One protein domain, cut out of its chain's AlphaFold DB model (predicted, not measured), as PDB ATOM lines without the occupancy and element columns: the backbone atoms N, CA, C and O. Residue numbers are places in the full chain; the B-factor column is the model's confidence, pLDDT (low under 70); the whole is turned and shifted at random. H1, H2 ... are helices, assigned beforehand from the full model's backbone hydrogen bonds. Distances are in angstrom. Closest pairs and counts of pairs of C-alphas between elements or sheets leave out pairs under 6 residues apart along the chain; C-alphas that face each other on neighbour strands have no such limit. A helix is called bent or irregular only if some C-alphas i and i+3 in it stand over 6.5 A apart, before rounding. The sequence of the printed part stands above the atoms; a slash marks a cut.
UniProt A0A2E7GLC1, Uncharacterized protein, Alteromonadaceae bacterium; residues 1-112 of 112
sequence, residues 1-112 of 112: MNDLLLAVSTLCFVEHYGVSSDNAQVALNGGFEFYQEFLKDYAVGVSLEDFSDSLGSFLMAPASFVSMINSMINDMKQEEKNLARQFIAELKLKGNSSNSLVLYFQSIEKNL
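What this domain is: This is residues 1 to 112 of the 112 residues of an uncharacterized protein of Alteromonadaceae bacterium (UniProt A0A2E7GLC1). A compact cluster of six helices has H1 as its core, and the other five, H2 to H6, surround it and each pack on it. H3 crosses H1, H4 turns off from H3 at a corner, H5 and H6 run more nearly along H1, and H2 is kinked near residue 31 and packs on H1 with residues 31 to 39. The printed part has 112 residues, with H1 to H6 in that order along the chain and no named strand: the class is all helix, and the packing is mostly crossed. The radius of gyration of the C-alphas is 12.9 A, and the C-alphas span 37 by 28 by 26 A, a rounded outline.

Where its parts are: H2, the longest helix by residues, is residues 24 to 41, 24.3 A from C-alpha 24 to C-alpha 41. It has a kink of 58 degrees near residue 31 and is irregular, with C-alphas 30 and 33 7.5 A apart. H1 is residues 2 to 16, 20.5 A long, from C-alpha 2 at (40.042, 21.383, 18.409). H3 is residues 48 to 60, H4 residues 62 to 74, and H5 residues 78 to 94, 24.4 A long. H6, residues 99 to 109, is irregular, with C-alphas 100 and 103 7.2 A apart; it ends with C-alpha 109 at (57.833, 20.333, 19.740).

How they stand to each other: H2 touches H1 with residues 31 to 39 alone, at a steep tilt of 46 degrees, opposite ways; the closest C-alphas are those of Ser 9 and Tyr 35, 6.8 A apart. H2 and H3 only just touch, with 3 pairs of C-alphas within 8 A, the closest those of Phe 32 and Leu 48 at 7.2 A. H1 is the hub, touching five helices. It touches H3 closest at Thr 10 and Leu 55, C-alphas 5.8 A apart, at a steep tilt of 67 degrees, only just short of about perpendicular. H5 touches H1 at a shallow tilt of 28 degrees, the same way, closest at the C-alphas of Leu 5 and Ala 84, 7.2 A apart. H6 touches H1 at a shallow tilt of 24 degrees, opposite ways, with the C-alphas of Glu 15 and Leu 101 closest at 7.2 A. H4 touches H1 closest at the C-alphas of Leu 4 and Ile 69, 6.5 A, and H6 at those of Asn 70 and Ile 108, 5.9 A. H3 and H4 only just touch, with 3 pairs of C-alphas within 8 A, and only at the corner. H2 and H4 are apart, as are H3 and H5. In H1, H3, H4 and H5 every O i to N i+4 pair is within hydrogen-bond range; in H2 11 of 14 are, in H6 4 of 7.

The domain as a whole: The C-alphas of Asp 22 and Glu 79, the two farthest apart, are 38.3 A apart. The printed part has no cut and no long link. Mean pLDDT of the printed part is 86.4; residues 95 to 107 and 112 are under 70.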
ATOM      1  N   MET A   1      42.063  24.473  16.027       85.31
ATOM      2  CA  MET A   1      42.488  24.206  17.419       85.31
ATOM      3  C   MET A   1      41.951  22.871  17.921       85.31
ATOM      4  O   MET A   1      42.760  22.022  18.249       85.31
ATOM      5  N   ASN A   2      40.635  22.641  17.924       91.12
ATOM      6  CA  ASN A   2      40.042  21.383  18.409       91.12
ATOM      7  C   ASN A   2      40.618  20.139  17.713       91.12
ATOM      8  O   ASN A   2      41.056  19.220  18.397       91.12
ATOM      9  N   ASP A   3      40.729  20.165  16.381       91.19
ATOM     10  CA  ASP A   3      41.297  19.054  15.597       91.19
ATOM     11  C   ASP A   3      42.762  18.770  15.951       91.19
ATOM     12  O   ASP A   3      43.187  17.617  15.993       91.19
ATOM     13  N   LEU A   4      43.533  19.817  16.274       92.94
ATOM     14  CA  LEU A   4      44.906  19.664  16.746       92.94
ATOM     15  C   LEU A   4      44.932  18.995  18.122       92.94
ATOM     16  O   LEU A   4      45.696  18.055  18.320       92.94
ATOM     17  N   LEU A   5      44.124  19.478  19.068       93.56
ATOM     18  CA  LEU A   5      44.090  18.931  20.427       93.56
ATOM     19  C   LEU A   5      43.625  17.472  20.425       93.56
ATOM     20  O   LEU A   5      44.193  16.655  21.150       93.56
ATOM     21  N   LEU A   6      42.671  17.125  19.557       95.69
ATOM     22  CA  LEU A   6      42.272  15.744  19.304       95.69
ATOM     23  C   LEU A   6      43.439  14.923  18.744       95.69
ATOM     24  O   LEU A   6      43.803  13.913  19.334       95.69
ATOM     25  N   ALA A   7      44.081  15.372  17.664       93.75
ATOM     26  CA  ALA A   7      45.173  14.629  17.035       93.75
ATOM     27  C   ALA A   7      46.380  14.425  17.974       93.75
ATOM     28  O   ALA A   7      46.979  13.352  18.015       93.75
ATOM     29  N   VAL A   8      46.716  15.438  18.775       91.50
ATOM     30  CA  VAL A   8      47.756  15.354  19.809       91.50
ATOM     31  C   VAL A   8      47.348  14.397  20.932       91.50
ATOM     32  O   VAL A   8      48.176  13.613  21.397       91.50
ATOM     33  N   SER A   9      46.077  14.414  21.342       92.44
ATOM     34  CA  SER A   9      45.541  13.465  22.324       92.44
ATOM     35  C   SER A   9      45.619  12.031  21.825       92.44
ATOM     36  O   SER A   9      46.044  11.159  22.574       92.44
ATOM     37  N   THR A  10      45.297  11.798  20.552       93.88
ATOM     38  CA  THR A  10      45.430  10.494  19.896       93.88
ATOM     39  C   THR A  10      46.869   9.985  19.945       93.88
ATOM     40  O   THR A  10      47.088   8.828  20.295       93.88
ATOM     41  N   LEU A  11      47.866  10.836  19.668       90.25
ATOM     42  CA  LEU A  11      49.278  10.445  19.787       90.25
ATOM     43  C   LEU A  11      49.654  10.066  21.222       90.25
ATOM     44  O   LEU A  11      50.274   9.027  21.437       90.25
ATOM     45  N   CYS A  12      49.254  10.880  22.202       87.62
ATOM     46  CA  CYS A  12      49.472  10.562  23.611       87.62
ATOM     47  C   CYS A  12      48.789   9.251  24.009       87.62
ATOM     48  O   CYS A  12      49.394   8.453  24.709       87.62
ATOM     49  N   PHE A  13      47.561   9.011  23.551       90.06
ATOM     50  CA  PHE A  13      46.804   7.792  23.829       90.06
ATOM     51  C   PHE A  13      47.487   6.551  23.280       90.06
ATOM     52  O   PHE A  13      47.667   5.572  24.006       90.06
ATOM     53  N   VAL A  14      47.933   6.609  22.023       89.50
ATOM     54  CA  VAL A  14      48.696   5.518  21.413       89.50
ATOM     55  C   VAL A  14      49.894   5.156  22.268       89.50
ATOM     56  O   VAL A  14      50.198   3.985  22.470       89.50
ATOM     57  N   GLU A  15      50.570   6.159  22.799       84.19
ATOM     58  CA  GLU A  15      51.780   5.927  23.550       84.19
ATOM     59  C   GLU A  15      51.527   5.480  24.991       84.19
ATOM     60  O   GLU A  15      52.145   4.523  25.452       84.19
ATOM     61  N   HIS A  16      50.595   6.134  25.692       83.31
ATOM     62  CA  HIS A  16      50.254   5.832  27.086       83.31
ATOM     63  C   HIS A  16      49.747   4.396  27.229       83.31
ATOM     64  O   HIS A  16      50.049   3.743  28.225       83.31
ATOM     65  N   TYR A  17      49.036   3.888  26.219       84.31
ATOM     66  CA  TYR A  17      48.435   2.554  26.239       84.31
ATOM     67  C   TYR A  17      49.135   1.542  25.319       84.31
ATOM     68  O   TYR A  17      48.691   0.399  25.233       84.31
ATOM     69  N   GLY A  18      50.227   1.925  24.642       85.81
ATOM     70  CA  GLY A  18      50.936   1.048  23.702       85.81
ATOM     71  C   GLY A  18      50.020   0.520  22.593       85.81
ATOM     72  O   GLY A  18      49.970  -0.687  22.338       85.81
ATOM     73  N   VAL A  19      49.233   1.409  21.989       89.38
ATOM     74  CA  VAL A  19      48.168   1.044  21.059       89.38
ATOM     75  C   VAL A  19      48.730   0.633  19.705       89.38
ATOM     76  O   VAL A  19      49.548   1.321  19.099       89.38
ATOM     77  N   SER A  20      48.229  -0.487  19.208       89.81
ATOM     78  CA  SER A  20      48.422  -1.020  17.871       89.81
ATOM     79  C   SER A  20      47.066  -1.419  17.284       89.81
ATOM     80  O   SER A  20      46.035  -1.403  17.963       89.81
ATOM     81  N   SER A  21      47.059  -1.841  16.020       89.31
ATOM     82  CA  SER A  21      45.854  -2.364  15.370       89.31
ATOM     83  C   SER A  21      45.231  -3.559  16.107       89.31
ATOM     84  O   SER A  21      44.025  -3.762  16.008       89.31
ATOM     85  N   ASP A  22      46.021  -4.317  16.875       91.56
ATOM     86  CA  ASP A  22      45.560  -5.531  17.561       91.56
ATOM     87  C   ASP A  22      44.840  -5.242  18.888       91.56
ATOM     88  O   ASP A  22      44.031  -6.053  19.342       91.56
ATOM     89  N   ASN A  23      45.125  -4.105  19.534       91.75
ATOM     90  CA  ASN A  23      44.599  -3.778  20.865       91.75
ATOM     91  C   ASN A  23      43.797  -2.463  20.917       91.75
ATOM     92  O   ASN A  23      43.301  -2.118  21.990       91.75
ATOM     93  N   ALA A  24      43.622  -1.764  19.789       93.00
ATOM     94  CA  ALA A  24      42.952  -0.462  19.716       93.00
ATOM     95  C   ALA A  24      41.592  -0.433  20.423       93.00
ATOM     96  O   ALA A  24      41.352   0.438  21.255       93.00
ATOM     97  N   GLN A  25      40.730  -1.422  20.173       93.31
ATOM     98  CA  GLN A  25      39.413  -1.481  20.813       93.31
ATOM     99  C   GLN A  25      39.503  -1.653  22.336       93.31
ATOM    100  O   GLN A  25      38.736  -1.045  23.080       93.31
ATOM    101  N   VAL A  26      40.434  -2.485  22.806       93.00
ATOM    102  CA  VAL A  26      40.631  -2.735  24.241       93.00
ATOM    103  C   VAL A  26      41.164  -1.479  24.921       93.00
ATOM    104  O   VAL A  26      40.664  -1.101  25.979       93.00
ATOM    105  N   ALA A  27      42.129  -0.803  24.294       91.81
ATOM    106  CA  ALA A  27      42.659   0.458  24.786       91.81
ATOM    107  C   ALA A  27      41.568   1.535  24.842       91.81
ATOM    108  O   ALA A  27      41.466   2.242  25.841       91.81
ATOM    109  N   LEU A  28      40.723   1.645  23.807       93.62
ATOM    110  CA  LEU A  28      39.642   2.635  23.765       93.62
ATOM    111  C   LEU A  28      38.666   2.426  24.922       93.62
ATOM    112  O   LEU A  28      38.351   3.371  25.637       93.62
ATOM    113  N   ASN A  29      38.270   1.177  25.172       91.69
ATOM    114  CA  ASN A  29      37.365   0.842  26.269       91.69
ATOM    115  C   ASN A  29      37.941   1.173  27.660       91.69
ATOM    116  O   ASN A  29      37.172   1.409  28.585       91.69
ATOM    117  N   GLY A  30      39.269   1.141  27.823       87.75
ATOM    118  CA  GLY A  30      39.929   1.355  29.116       87.75
ATOM    119  C   GLY A  30      40.508   2.753  29.334       87.75
ATOM    120  O   GLY A  30      40.743   3.124  30.479       87.75
ATOM    121  N   GLY A  31      40.766   3.510  28.265       88.31
ATOM    122  CA  GLY A  31      41.527   4.760  28.335       88.31
ATOM    123  C   GLY A  31      40.843   5.981  27.726       88.31
ATOM    124  O   GLY A  31      41.284   7.094  27.998       88.31
ATOM    125  N   PHE A  32      39.776   5.818  26.932       93.31
ATOM    126  CA  PHE A  32      39.114   6.946  26.264       93.31
ATOM    127  C   PHE A  32      38.550   7.981  27.251       93.31
ATOM    128  O   PHE A  32      38.709   9.179  27.023       93.31
ATOM    129  N   GLU A  33      37.945   7.536  28.357       93.75
ATOM    130  CA  GLU A  33      37.305   8.417  29.349       93.75
ATOM    131  C   GLU A  33      38.273   9.484  29.877       93.75
ATOM    132  O   GLU A  33      37.933  10.665  29.911       93.75
ATOM    133  N   PHE A  34      39.526   9.106  30.153       91.88
ATOM    134  CA  PHE A  34      40.564  10.047  30.575       91.88
ATOM    135  C   PHE A  34      40.799  11.169  29.548       91.88
ATOM    136  O   PHE A  34      40.859  12.340  29.921       91.88
ATOM    137  N   TYR A  35      40.915  10.846  28.254       92.81
ATOM    138  CA  TYR A  35      41.137  11.869  27.220       92.81
ATOM    139  C   TYR A  35      39.887  12.687  26.947       92.81
ATOM    140  O   TYR A  35      40.003  13.874  26.652       92.81
ATOM    141  N   GLN A  36      38.706  12.080  27.057       94.94
ATOM    142  CA  GLN A  36      37.447  12.798  26.924       94.94
ATOM    143  C   GLN A  36      37.303  13.857  28.023       94.94
ATOM    144  O   GLN A  36      36.979  15.008  27.723       94.94
ATOM    145  N   GLU A  37      37.581  13.501  29.280       92.81
ATOM    146  CA  GLU A  37      37.582  14.451  30.396       92.81
ATOM    147  C   GLU A  37      38.670  15.516  30.229       92.81
ATOM    148  O   GLU A  37      38.393  16.706  30.377       92.81
ATOM    149  N   PHE A  38      39.883  15.117  29.839       91.56
ATOM    150  CA  PHE A  38      40.982  16.055  29.631       91.56
ATOM    151  C   PHE A  38      40.684  17.073  28.524       91.56
ATOM    152  O   PHE A  38      40.885  18.269  28.709       91.56
ATOM    153  N   LEU A  39      40.171  16.632  27.373       93.56
ATOM    154  CA  LEU A  39      39.807  17.518  26.264       93.56
ATOM    155  C   LEU A  39      38.668  18.473  26.642       93.56
ATOM    156  O   LEU A  39      38.660  19.634  26.221       93.56
ATOM    157  N   LYS A  40      37.748  18.023  27.502       93.81
ATOM    158  CA  LYS A  40      36.656  18.849  28.017       93.81
ATOM    159  C   LYS A  40      37.154  20.022  28.868       93.81
ATOM    160  O   LYS A  40      36.558  21.095  28.767       93.81
ATOM    161  N   ASP A  41      38.252  19.873  29.617       92.00
ATOM    162  CA  ASP A  41      38.892  20.982  30.357       92.00
ATOM    163  C   ASP A  41      39.354  22.116  29.418       92.00
ATOM    164  O   ASP A  41      39.379  23.284  29.805       92.00
ATOM    165  N   TYR A  42      39.640  21.792  28.153       90.56
ATOM    166  CA  TYR A  42      39.988  22.745  27.092       90.56
ATOM    167  C   TYR A  42      38.790  23.138  26.214       90.56
ATOM    168  O   TYR A  42      38.970  23.660  25.114       90.56
ATOM    169  N   ALA A  43      37.562  22.893  26.686       92.19
ATOM    170  CA  ALA A  43      36.315  23.125  25.956       92.19
ATOM    171  C   ALA A  43      36.215  22.368  24.613       92.19
ATOM    172  O   ALA A  43      35.473  22.776  23.716       92.19
ATOM    173  N   VAL A  44      36.922  21.239  24.480       93.75
ATOM    174  CA  VAL A  44      36.827  20.337  23.328       93.75
ATOM    175  C   VAL A  44      35.934  19.155  23.692       93.75
ATOM    176  O   VAL A  44      36.326  18.257  24.434       93.75
ATOM    177  N   GLY A  45      34.708  19.154  23.171       94.06
ATOM    178  CA  GLY A  45      33.817  17.999  23.259       94.06
ATOM    179  C   GLY A  45      34.161  16.983  22.175       94.06
ATOM    180  O   GLY A  45      34.093  17.320  20.997       94.06
ATOM    181  N   VAL A  46      34.513  15.760  22.573       94.62
ATOM    182  CA  VAL A  46      34.842  14.660  21.658       94.62
ATOM    183  C   VAL A  46      33.981  13.436  21.968       94.62
ATOM    184  O   VAL A  46      33.786  13.080  23.138       94.62
ATOM    185  N   SER A  47      33.440  12.799  20.933       96.38
ATOM    186  CA  SER A  47      32.775  11.504  21.060       96.38
ATOM    187  C   SER A  47      33.774  10.349  20.934       96.38
ATOM    188  O   SER A  47      34.908  10.524  20.488       96.38
ATOM    189  N   LEU A  48      33.358   9.142  21.328       96.06
ATOM    190  CA  LEU A  48      34.174   7.945  21.107       96.06
ATOM    191  C   LEU A  48      34.423   7.708  19.610       96.06
ATOM    192  O   LEU A  48      35.502   7.249  19.250       96.06
ATOM    193  N   GLU A  49      33.449   8.026  18.756       96.81
ATOM    194  CA  GLU A  49      33.554   7.893  17.298       96.81
ATOM    195  C   GLU A  49      34.641   8.822  16.745       96.81
ATOM    196  O   GLU A  49      35.595   8.332  16.149       96.81
ATOM    197  N   ASP A  50      34.599  10.117  17.078       96.44
ATOM    198  CA  ASP A  50      35.612  11.096  16.639       96.44
ATOM    199  C   ASP A  50      37.036  10.675  17.047       96.44
ATOM    200  O   ASP A  50      38.000  10.788  16.282       96.44
ATOM    201  N   PHE A  51      37.182  10.180  18.279       96.69
ATOM    202  CA  PHE A  51      38.471   9.730  18.796       96.69
ATOM    203  C   PHE A  51      38.930   8.430  18.130       96.69
ATOM    204  O   PHE A  51      40.110   8.281  17.810       96.69
ATOM    205  N   SER A  52      38.002   7.503  17.880       96.56
ATOM    206  CA  SER A  52      38.279   6.244  17.180       96.56
ATOM    207  C   SER A  52      38.702   6.490  15.733       96.56
ATOM    208  O   SER A  52      39.650   5.860  15.268       96.56
ATOM    209  N   ASP A  53      38.080   7.448  15.049       96.94
ATOM    210  CA  ASP A  53      38.437   7.850  13.686       96.94
ATOM    211  C   ASP A  53      39.824   8.496  13.627       96.94
ATOM    212  O   ASP A  53      40.640   8.192  12.745       96.94
ATOM    213  N   SER A  54      40.130   9.355  14.603       96.94
ATOM    214  CA  SER A  54      41.463   9.935  14.761       96.94
ATOM    215  C   SER A  54      42.518   8.843  14.986       96.94
ATOM    216  O   SER A  54      43.549   8.819  14.304       96.94
ATOM    217  N   LEU A  55      42.239   7.889  15.881       96.50
ATOM    218  CA  LEU A  55      43.106   6.743  16.154       96.50
ATOM    219  C   LEU A  55      43.294   5.854  14.921       96.50
ATOM    220  O   LEU A  55      44.422   5.483  14.600       96.50
ATOM    221  N   GLY A  56      42.216   5.545  14.201       96.06
ATOM    222  CA  GLY A  56      42.268   4.768  12.967       96.06
ATOM    223  C   GLY A  56      43.120   5.450  11.897       96.06
ATOM    224  O   GLY A  56      43.950   4.802  11.257       96.06
ATOM    225  N   SER A  57      42.995   6.772  11.759       96.19
ATOM    226  CA  SER A  57      43.814   7.571  10.843       96.19
ATOM    227  C   SER A  57      45.303   7.491  11.181       96.19
ATOM    228  O   SER A  57      46.131   7.308  10.283       96.19
ATOM    229  N   PHE A  58      45.654   7.567  12.470       94.25
ATOM    230  CA  PHE A  58      47.027   7.354  12.918       94.25
ATOM    231  C   PHE A  58      47.511   5.933  12.599       94.25
ATOM    232  O   PHE A  58      48.568   5.783  11.992       94.25
ATOM    233  N   LEU A  59      46.745   4.898  12.959       93.06
ATOM    234  CA  LEU A  59      47.150   3.498  12.779       93.06
ATOM    235  C   LEU A  59      47.333   3.118  11.301       93.06
ATOM    236  O   LEU A  59      48.206   2.312  10.983       93.06
ATOM    237  N   MET A  60      46.558   3.715  10.390       95.25
ATOM    238  CA  MET A  60      46.717   3.508   8.948       95.25
ATOM    239  C   MET A  60      47.964   4.193   8.378       95.25
ATOM    240  O   MET A  60      48.613   3.640   7.490       95.25
ATOM    241  N   ALA A  61      48.292   5.402   8.843       93.62
ATOM    242  CA  ALA A  61      49.385   6.191   8.279       93.62
ATOM    243  C   ALA A  61      50.080   7.093   9.324       93.62
ATOM    244  O   ALA A  61      49.946   8.321   9.261       93.62
ATOM    245  N   PRO A  62      50.907   6.531  10.231       90.19
ATOM    246  CA  PRO A  62      51.499   7.286  11.341       90.19
ATOM    247  C   PRO A  62      52.327   8.499  10.896       90.19
ATOM    248  O   PRO A  62      52.212   9.588  11.456       90.19
ATOM    249  N   ALA A  63      53.144   8.340   9.849       89.00
ATOM    250  CA  ALA A  63      53.988   9.420   9.335       89.00
ATOM    251  C   ALA A  63      53.163  10.575   8.741       89.00
ATOM    252  O   ALA A  63      53.451  11.744   9.001       89.00
ATOM    253  N   SER A  64      52.111  10.253   7.979       91.81
ATOM    254  CA  SER A  64      51.200  11.249   7.403       91.81
ATOM    255  C   SER A  64      50.416  11.981   8.486       91.81
ATOM    256  O   SER A  64      50.246  13.195   8.402       91.81
ATOM    257  N   PHE A  65      50.000  11.267   9.532       92.94
ATOM    258  CA  PHE A  65      49.293  11.844  10.672       92.94
ATOM    259  C   PHE A  65      50.154  12.871  11.426       92.94
ATOM    260  O   PHE A  65      49.712  13.984  11.703       92.94
ATOM    261  N   VAL A  66      51.427  12.552  11.682       90.44
ATOM    262  CA  VAL A  66      52.377  13.487  12.314       90.44
ATOM    263  C   VAL A  66      52.673  14.682  11.404       90.44
ATOM    264  O   VAL A  66      52.754  15.817  11.874       90.44
ATOM    265  N   SER A  67      52.796  14.457  10.092       90.50
ATOM    266  CA  SER A  67      52.959  15.537   9.111       90.50
ATOM    267  C   SER A  67      51.768  16.505   9.119       90.50
ATOM    268  O   SER A  67      51.957  17.720   9.146       90.50
ATOM    269  N   MET A  68      50.542  15.974   9.185       94.12
ATOM    270  CA  MET A  68      49.311  16.760   9.297       94.12
ATOM    271  C   MET A  68      49.311  17.637  10.559       94.12
ATOM    272  O   MET A  68      49.012  18.827  10.470       94.12
ATOM    273  N   ILE A  69      49.703  17.087  11.712       92.38
ATOM    274  CA  ILE A  69      49.843  17.853  12.963       92.38
ATOM    275  C   ILE A  69      50.855  18.992  12.804       92.38
ATOM    276  O   ILE A  69      50.559  20.132  13.158       92.38
ATOM    277  N   ASN A  70      52.030  18.713  12.238       90.00
ATOM    278  CA  ASN A  70      53.049  19.738  12.010       90.00
ATOM    279  C   ASN A  70      52.553  20.846  11.069       90.00
ATOM    280  O   ASN A  70      52.838  22.016  11.311       90.00
ATOM    281  N   SER A  71      51.786  20.500  10.030       92.12
ATOM    282  CA  SER A  71      51.165  21.488   9.141       92.12
ATOM    283  C   SER A  71      50.177  22.373   9.898       92.12
ATOM    284  O   SER A  71      50.288  23.591   9.818       92.12
ATOM    285  N   MET A  72      49.276  21.776  10.692       91.94
ATOM    286  CA  MET A  72      48.328  22.533  11.517       91.94
ATOM    287  C   MET A  72      49.048  23.511  12.448       91.94
ATOM    288  O   MET A  72      48.650  24.664  12.553       91.94
ATOM    289  N   ILE A  73      50.130  23.068  13.092       90.62
ATOM    290  CA  ILE A  73      50.922  23.914  13.988       90.62
ATOM    291  C   ILE A  73      51.590  25.052  13.218       90.62
ATOM    292  O   ILE A  73      51.595  26.182  13.696       90.62
ATOM    293  N   ASN A  74      52.152  24.798  12.038       89.31
ATOM    294  CA  ASN A  74      52.837  25.834  11.263       89.31
ATOM    295  C   ASN A  74      51.920  26.992  10.856       89.31
ATOM    296  O   ASN A  74      52.385  28.131  10.819       89.31
ATOM    297  N   ASP A  75      50.636  26.714  10.642       90.31
ATOM    298  CA  ASP A  75      49.639  27.714  10.257       90.31
ATOM    299  C   ASP A  75      49.055  28.494  11.455       90.31
ATOM    300  O   ASP A  75      48.320  29.468  11.274       90.31
ATOM    301  N   MET A  76      49.382  28.099  12.691       90.12
ATOM    302  CA  MET A  76      48.852  28.709  13.913       90.12
ATOM    303  C   MET A  76      49.609  29.961  14.354       90.12
ATOM    304  O   MET A  76      50.832  30.085  14.224       90.12
ATOM    305  N   LYS A  77      48.875  30.877  14.993       92.75
ATOM    306  CA  LYS A  77      49.456  32.047  15.662       92.75
ATOM    307  C   LYS A  77      50.253  31.620  16.894       92.75
ATOM    308  O   LYS A  77      49.965  30.604  17.524       92.75
ATOM    309  N   GLN A  78      51.209  32.451  17.310       89.31
ATOM    310  CA  GLN A  78      52.067  32.150  18.462       89.31
ATOM    311  C   GLN A  78      51.283  31.904  19.765       89.31
ATOM    312  O   GLN A  78      51.680  31.062  20.565       89.31
ATOM    313  N   GLU A  79      50.165  32.604  19.974       90.44
ATOM    314  CA  GLU A  79      49.278  32.404  21.130       90.44
ATOM    315  C   GLU A  79      48.671  30.996  21.147       90.44
ATOM    316  O   GLU A  79      48.665  30.324  22.176       90.44
ATOM    317  N   GLU A  80      48.233  30.510  19.988       90.25
ATOM    318  CA  GLU A  80      47.664  29.174  19.843       90.25
ATOM    319  C   GLU A  80      48.753  28.100  19.984       90.25
ATOM    320  O   GLU A  80      48.540  27.078  20.633       90.25
ATOM    321  N   LYS A  81      49.963  28.351  19.466       89.88
ATOM    322  CA  LYS A  81      51.125  27.479  19.706       89.88
ATOM    323  C   LYS A  81      51.456  27.376  21.195       89.88
ATOM    324  O   LYS A  81      51.734  26.285  21.687       89.88
ATOM    325  N   ASN A  82      51.390  28.484  21.936       89.81
ATOM    326  CA  ASN A  82      51.618  28.484  23.384       89.81
ATOM    327  C   ASN A  82      50.574  27.636  24.124       89.81
ATOM    328  O   ASN A  82      50.945  26.858  25.002       89.81
ATOM    329  N   LEU A  83      49.298  27.729  23.734       89.31
ATOM    330  CA  LEU A  83      48.232  26.880  24.276       89.31
ATOM    331  C   LEU A  83      48.474  25.399  23.970       89.31
ATOM    332  O   LEU A  83      48.366  24.568  24.866       89.31
ATOM    333  N   ALA A  84      48.867  25.061  22.740       87.94
ATOM    334  CA  ALA A  84      49.201  23.687  22.372       87.94
ATOM    335  C   ALA A  84      50.412  23.149  23.161       87.94
ATOM    336  O   ALA A  84      50.392  22.000  23.600       87.94
ATOM    337  N   ARG A  85      51.437  23.979  23.424       87.69
ATOM    338  CA  ARG A  85      52.552  23.604  24.315       87.69
ATOM    339  C   ARG A  85      52.073  23.320  25.737       87.69
ATOM    340  O   ARG A  85      52.479  22.313  26.311       87.69
ATOM    341  N   GLN A  86      51.224  24.183  26.295       89.31
ATOM    342  CA  GLN A  86      50.670  23.990  27.635       89.31
ATOM    343  C   GLN A  86      49.839  22.703  27.707       89.31
ATOM    344  O   GLN A  86      50.062  21.885  28.596       89.31
ATOM    345  N   PHE A  87      48.958  22.490  26.730       89.19
ATOM    346  CA  PHE A  87      48.151  21.280  26.601       89.19
ATOM    347  C   PHE A  87      49.009  20.013  26.609       89.19
ATOM    348  O   PHE A  87      48.768  19.097  27.392       89.19
ATOM    349  N   ILE A  88      50.054  19.974  25.777       85.25
ATOM    350  CA  ILE A  88      50.968  18.831  25.698       85.25
ATOM    351  C   ILE A  88      51.687  18.619  27.030       85.25
ATOM    352  O   ILE A  88      51.781  17.484  27.490       85.25
ATOM    353  N   ALA A  89      52.178  19.683  27.664       84.44
ATOM    354  CA  ALA A  89      52.856  19.577  28.952       84.44
ATOM    355  C   ALA A  89      51.933  19.004  30.041       84.44
ATOM    356  O   ALA A  89      52.327  18.081  30.755       84.44
ATOM    357  N   GLU A  90      50.695  19.492  30.139       87.19
ATOM    358  CA  GLU A  90      49.710  18.995  31.104       87.19
ATOM    359  C   GLU A  90      49.307  17.543  30.821       87.19
ATOM    360  O   GLU A  90      49.227  16.733  31.747       87.19
ATOM    361  N   LEU A  91      49.125  17.183  29.550       83.19
ATOM    362  CA  LEU A  91      48.766  15.826  29.146       83.19
ATOM    363  C   LEU A  91      49.878  14.818  29.462       83.19
ATOM    364  O   LEU A  91      49.602  13.716  29.938       83.19
ATOM    365  N   LYS A  92      51.145  15.204  29.256       77.38
ATOM    366  CA  LYS A  92      52.318  14.395  29.626       77.38
ATOM    367  C   LYS A  92      52.395  14.161  31.137       77.38
ATOM    368  O   LYS A  92      52.655  13.042  31.571       77.38
ATOM    369  N   LEU A  93      52.120  15.196  31.938       79.06
ATOM    370  CA  LEU A  93      52.098  15.094  33.401       79.06
ATOM    371  C   LEU A  93      50.971  14.182  33.901       79.06
ATOM    372  O   LEU A  93      51.211  13.326  34.749       79.06
ATOM    373  N   LYS A  94      49.748  14.353  33.382       75.44
ATOM    374  CA  LYS A  94      48.576  13.590  33.839       75.44
ATOM    375  C   LYS A  94      48.575  12.140  33.351       75.44
ATOM    376  O   LYS A  94      48.119  11.263  34.073       75.44
ATOM    377  N   GLY A  95      49.102  11.879  32.157       64.50
ATOM    378  CA  GLY A  95      49.130  10.540  31.565       64.50
ATOM    379  C   GLY A  95      50.283   9.643  32.021       64.50
ATOM    380  O   GLY A  95      50.465   8.566  31.465       64.50
ATOM    381  N   ASN A  96      51.077  10.076  33.011       60.53
ATOM    382  CA  ASN A  96      52.150   9.289  33.630       60.53
ATOM    383  C   ASN A  96      53.132   8.680  32.602       60.53
ATOM    384  O   ASN A  96      53.591   7.544  32.735       60.53
ATOM    385  N   SER A  97      53.410   9.423  31.529       51.44
ATOM    386  CA  SER A  97      54.146   8.900  30.380       51.44
ATOM    387  C   SER A  97      55.635   8.826  30.695       51.44
ATOM    388  O   SER A  97      56.287   9.829  30.988       51.44
ATOM    389  N   SER A  98      56.182   7.614  30.618       47.28
ATOM    390  CA  SER A  98      57.624   7.384  30.637       47.28
ATOM    391  C   SER A  98      58.300   8.032  29.414       47.28
ATOM    392  O   SER A  98      57.629   8.434  28.469       47.28
ATOM    393  N   ASN A  99      59.634   8.129  29.421       45.94
ATOM    394  CA  ASN A  99      60.501   8.771  28.413       45.94
ATOM    395  C   ASN A  99      60.326   8.314  26.934       45.94
ATOM    396  O   ASN A  99      61.154   8.658  26.095       45.94
ATOM    397  N   SER A 100      59.300   7.537  26.582       44.91
ATOM    398  CA  SER A 100      58.953   7.128  25.215       44.91
ATOM    399  C   SER A 100      58.330   8.237  24.360       44.91
ATOM    400  O   SER A 100      58.352   8.102  23.136       44.91
ATOM    401  N   LEU A 101      57.903   9.364  24.966       52.50
ATOM    402  CA  LEU A 101      57.247  10.502  24.273       52.50
ATOM    403  C   LEU A 101      58.107  11.120  23.186       52.50
ATOM    404  O   LEU A 101      57.677  11.934  22.374       52.50
ATOM    405  N   VAL A 102      59.372  10.755  23.212       54.22
ATOM    406  CA  VAL A 102      60.464  11.482  22.631       54.22
ATOM    407  C   VAL A 102      60.362  11.511  21.110       54.22
ATOM    408  O   VAL A 102      60.593  12.568  20.556       54.22
ATOM    409  N   LEU A 103      59.949  10.458  20.396       58.25
ATOM    410  CA  LEU A 103      60.101  10.470  18.929       58.25
ATOM    411  C   LEU A 103      59.032  11.281  18.177       58.25
ATOM    412  O   LEU A 103      59.385  12.126  17.350       58.25
ATOM    413  N   TYR A 104      57.741  11.076  18.459       65.19
ATOM    414  CA  TYR A 104      56.682  11.841  17.785       65.19
ATOM    415  C   TYR A 104      56.593  13.273  18.317       65.19
ATOM    416  O   TYR A 104      56.491  14.215  17.524       65.19
ATOM    417  N   PHE A 105      56.745  13.467  19.634       67.94
ATOM    418  CA  PHE A 105      56.754  14.816  20.194       67.94
ATOM    419  C   PHE A 105      58.012  15.599  19.839       67.94
ATOM    420  O   PHE A 105      57.873  16.790  19.618       67.94
ATOM    421  N   GLN A 106      59.195  14.998  19.650       67.38
ATOM    422  CA  GLN A 106      60.363  15.762  19.173       67.38
ATOM    423  C   GLN A 106      60.113  16.439  17.827       67.38
ATOM    424  O   GLN A 106      60.665  17.510  17.570       67.38
ATOM    425  N   SER A 107      59.333  15.817  16.940       68.19
ATOM    426  CA  SER A 107      58.989  16.451  15.668       68.19
ATOM    427  C   SER A 107      57.988  17.588  15.859       68.19
ATOM    428  O   SER A 107      58.126  18.612  15.198       68.19
ATOM    429  N   ILE A 108      57.004  17.407  16.737       75.81
ATOM    430  CA  ILE A 108      55.928  18.369  17.004       75.81
ATOM    431  C   ILE A 108      56.445  19.573  17.807       75.81
ATOM    432  O   ILE A 108      56.215  20.720  17.436       75.81
ATOM    433  N   GLU A 109      57.227  19.327  18.857       75.19
ATOM    434  CA  GLU A 109      57.833  20.333  19.740       75.19
ATOM    435  C   GLU A 109      58.818  21.251  19.015       75.19
ATOM    436  O   GLU A 109      59.007  22.384  19.439       75.19
ATOM    437  N   LYS A 110      59.419  20.806  17.903       76.06
ATOM    438  CA  LYS A 110      60.249  21.674  17.051       76.06
ATOM    439  C   LYS A 110      59.443  22.737  16.303       76.06
ATOM    440  O   LYS A 110      60.015  23.760  15.940       76.06
ATOM    441  N   ASN A 111      58.164  22.477  16.026       73.88
ATOM    442  CA  ASN A 111      57.298  23.368  15.246       73.88
ATOM    443  C   ASN A 111      56.389  24.245  16.125       73.88
ATOM    444  O   ASN A 111      55.894  25.281  15.659       73.88
ATOM    445  N   LEU A 112      56.178  23.840  17.384       69.75
ATOM    446  CA  LEU A 112      55.490  24.621  18.414       69.75
ATOM    447  C   LEU A 112      56.328  25.807  18.857       69.75
ATOM    448  O   LEU A 112      55.819  26.944  18.787       69.75
TER     449      LEU A 112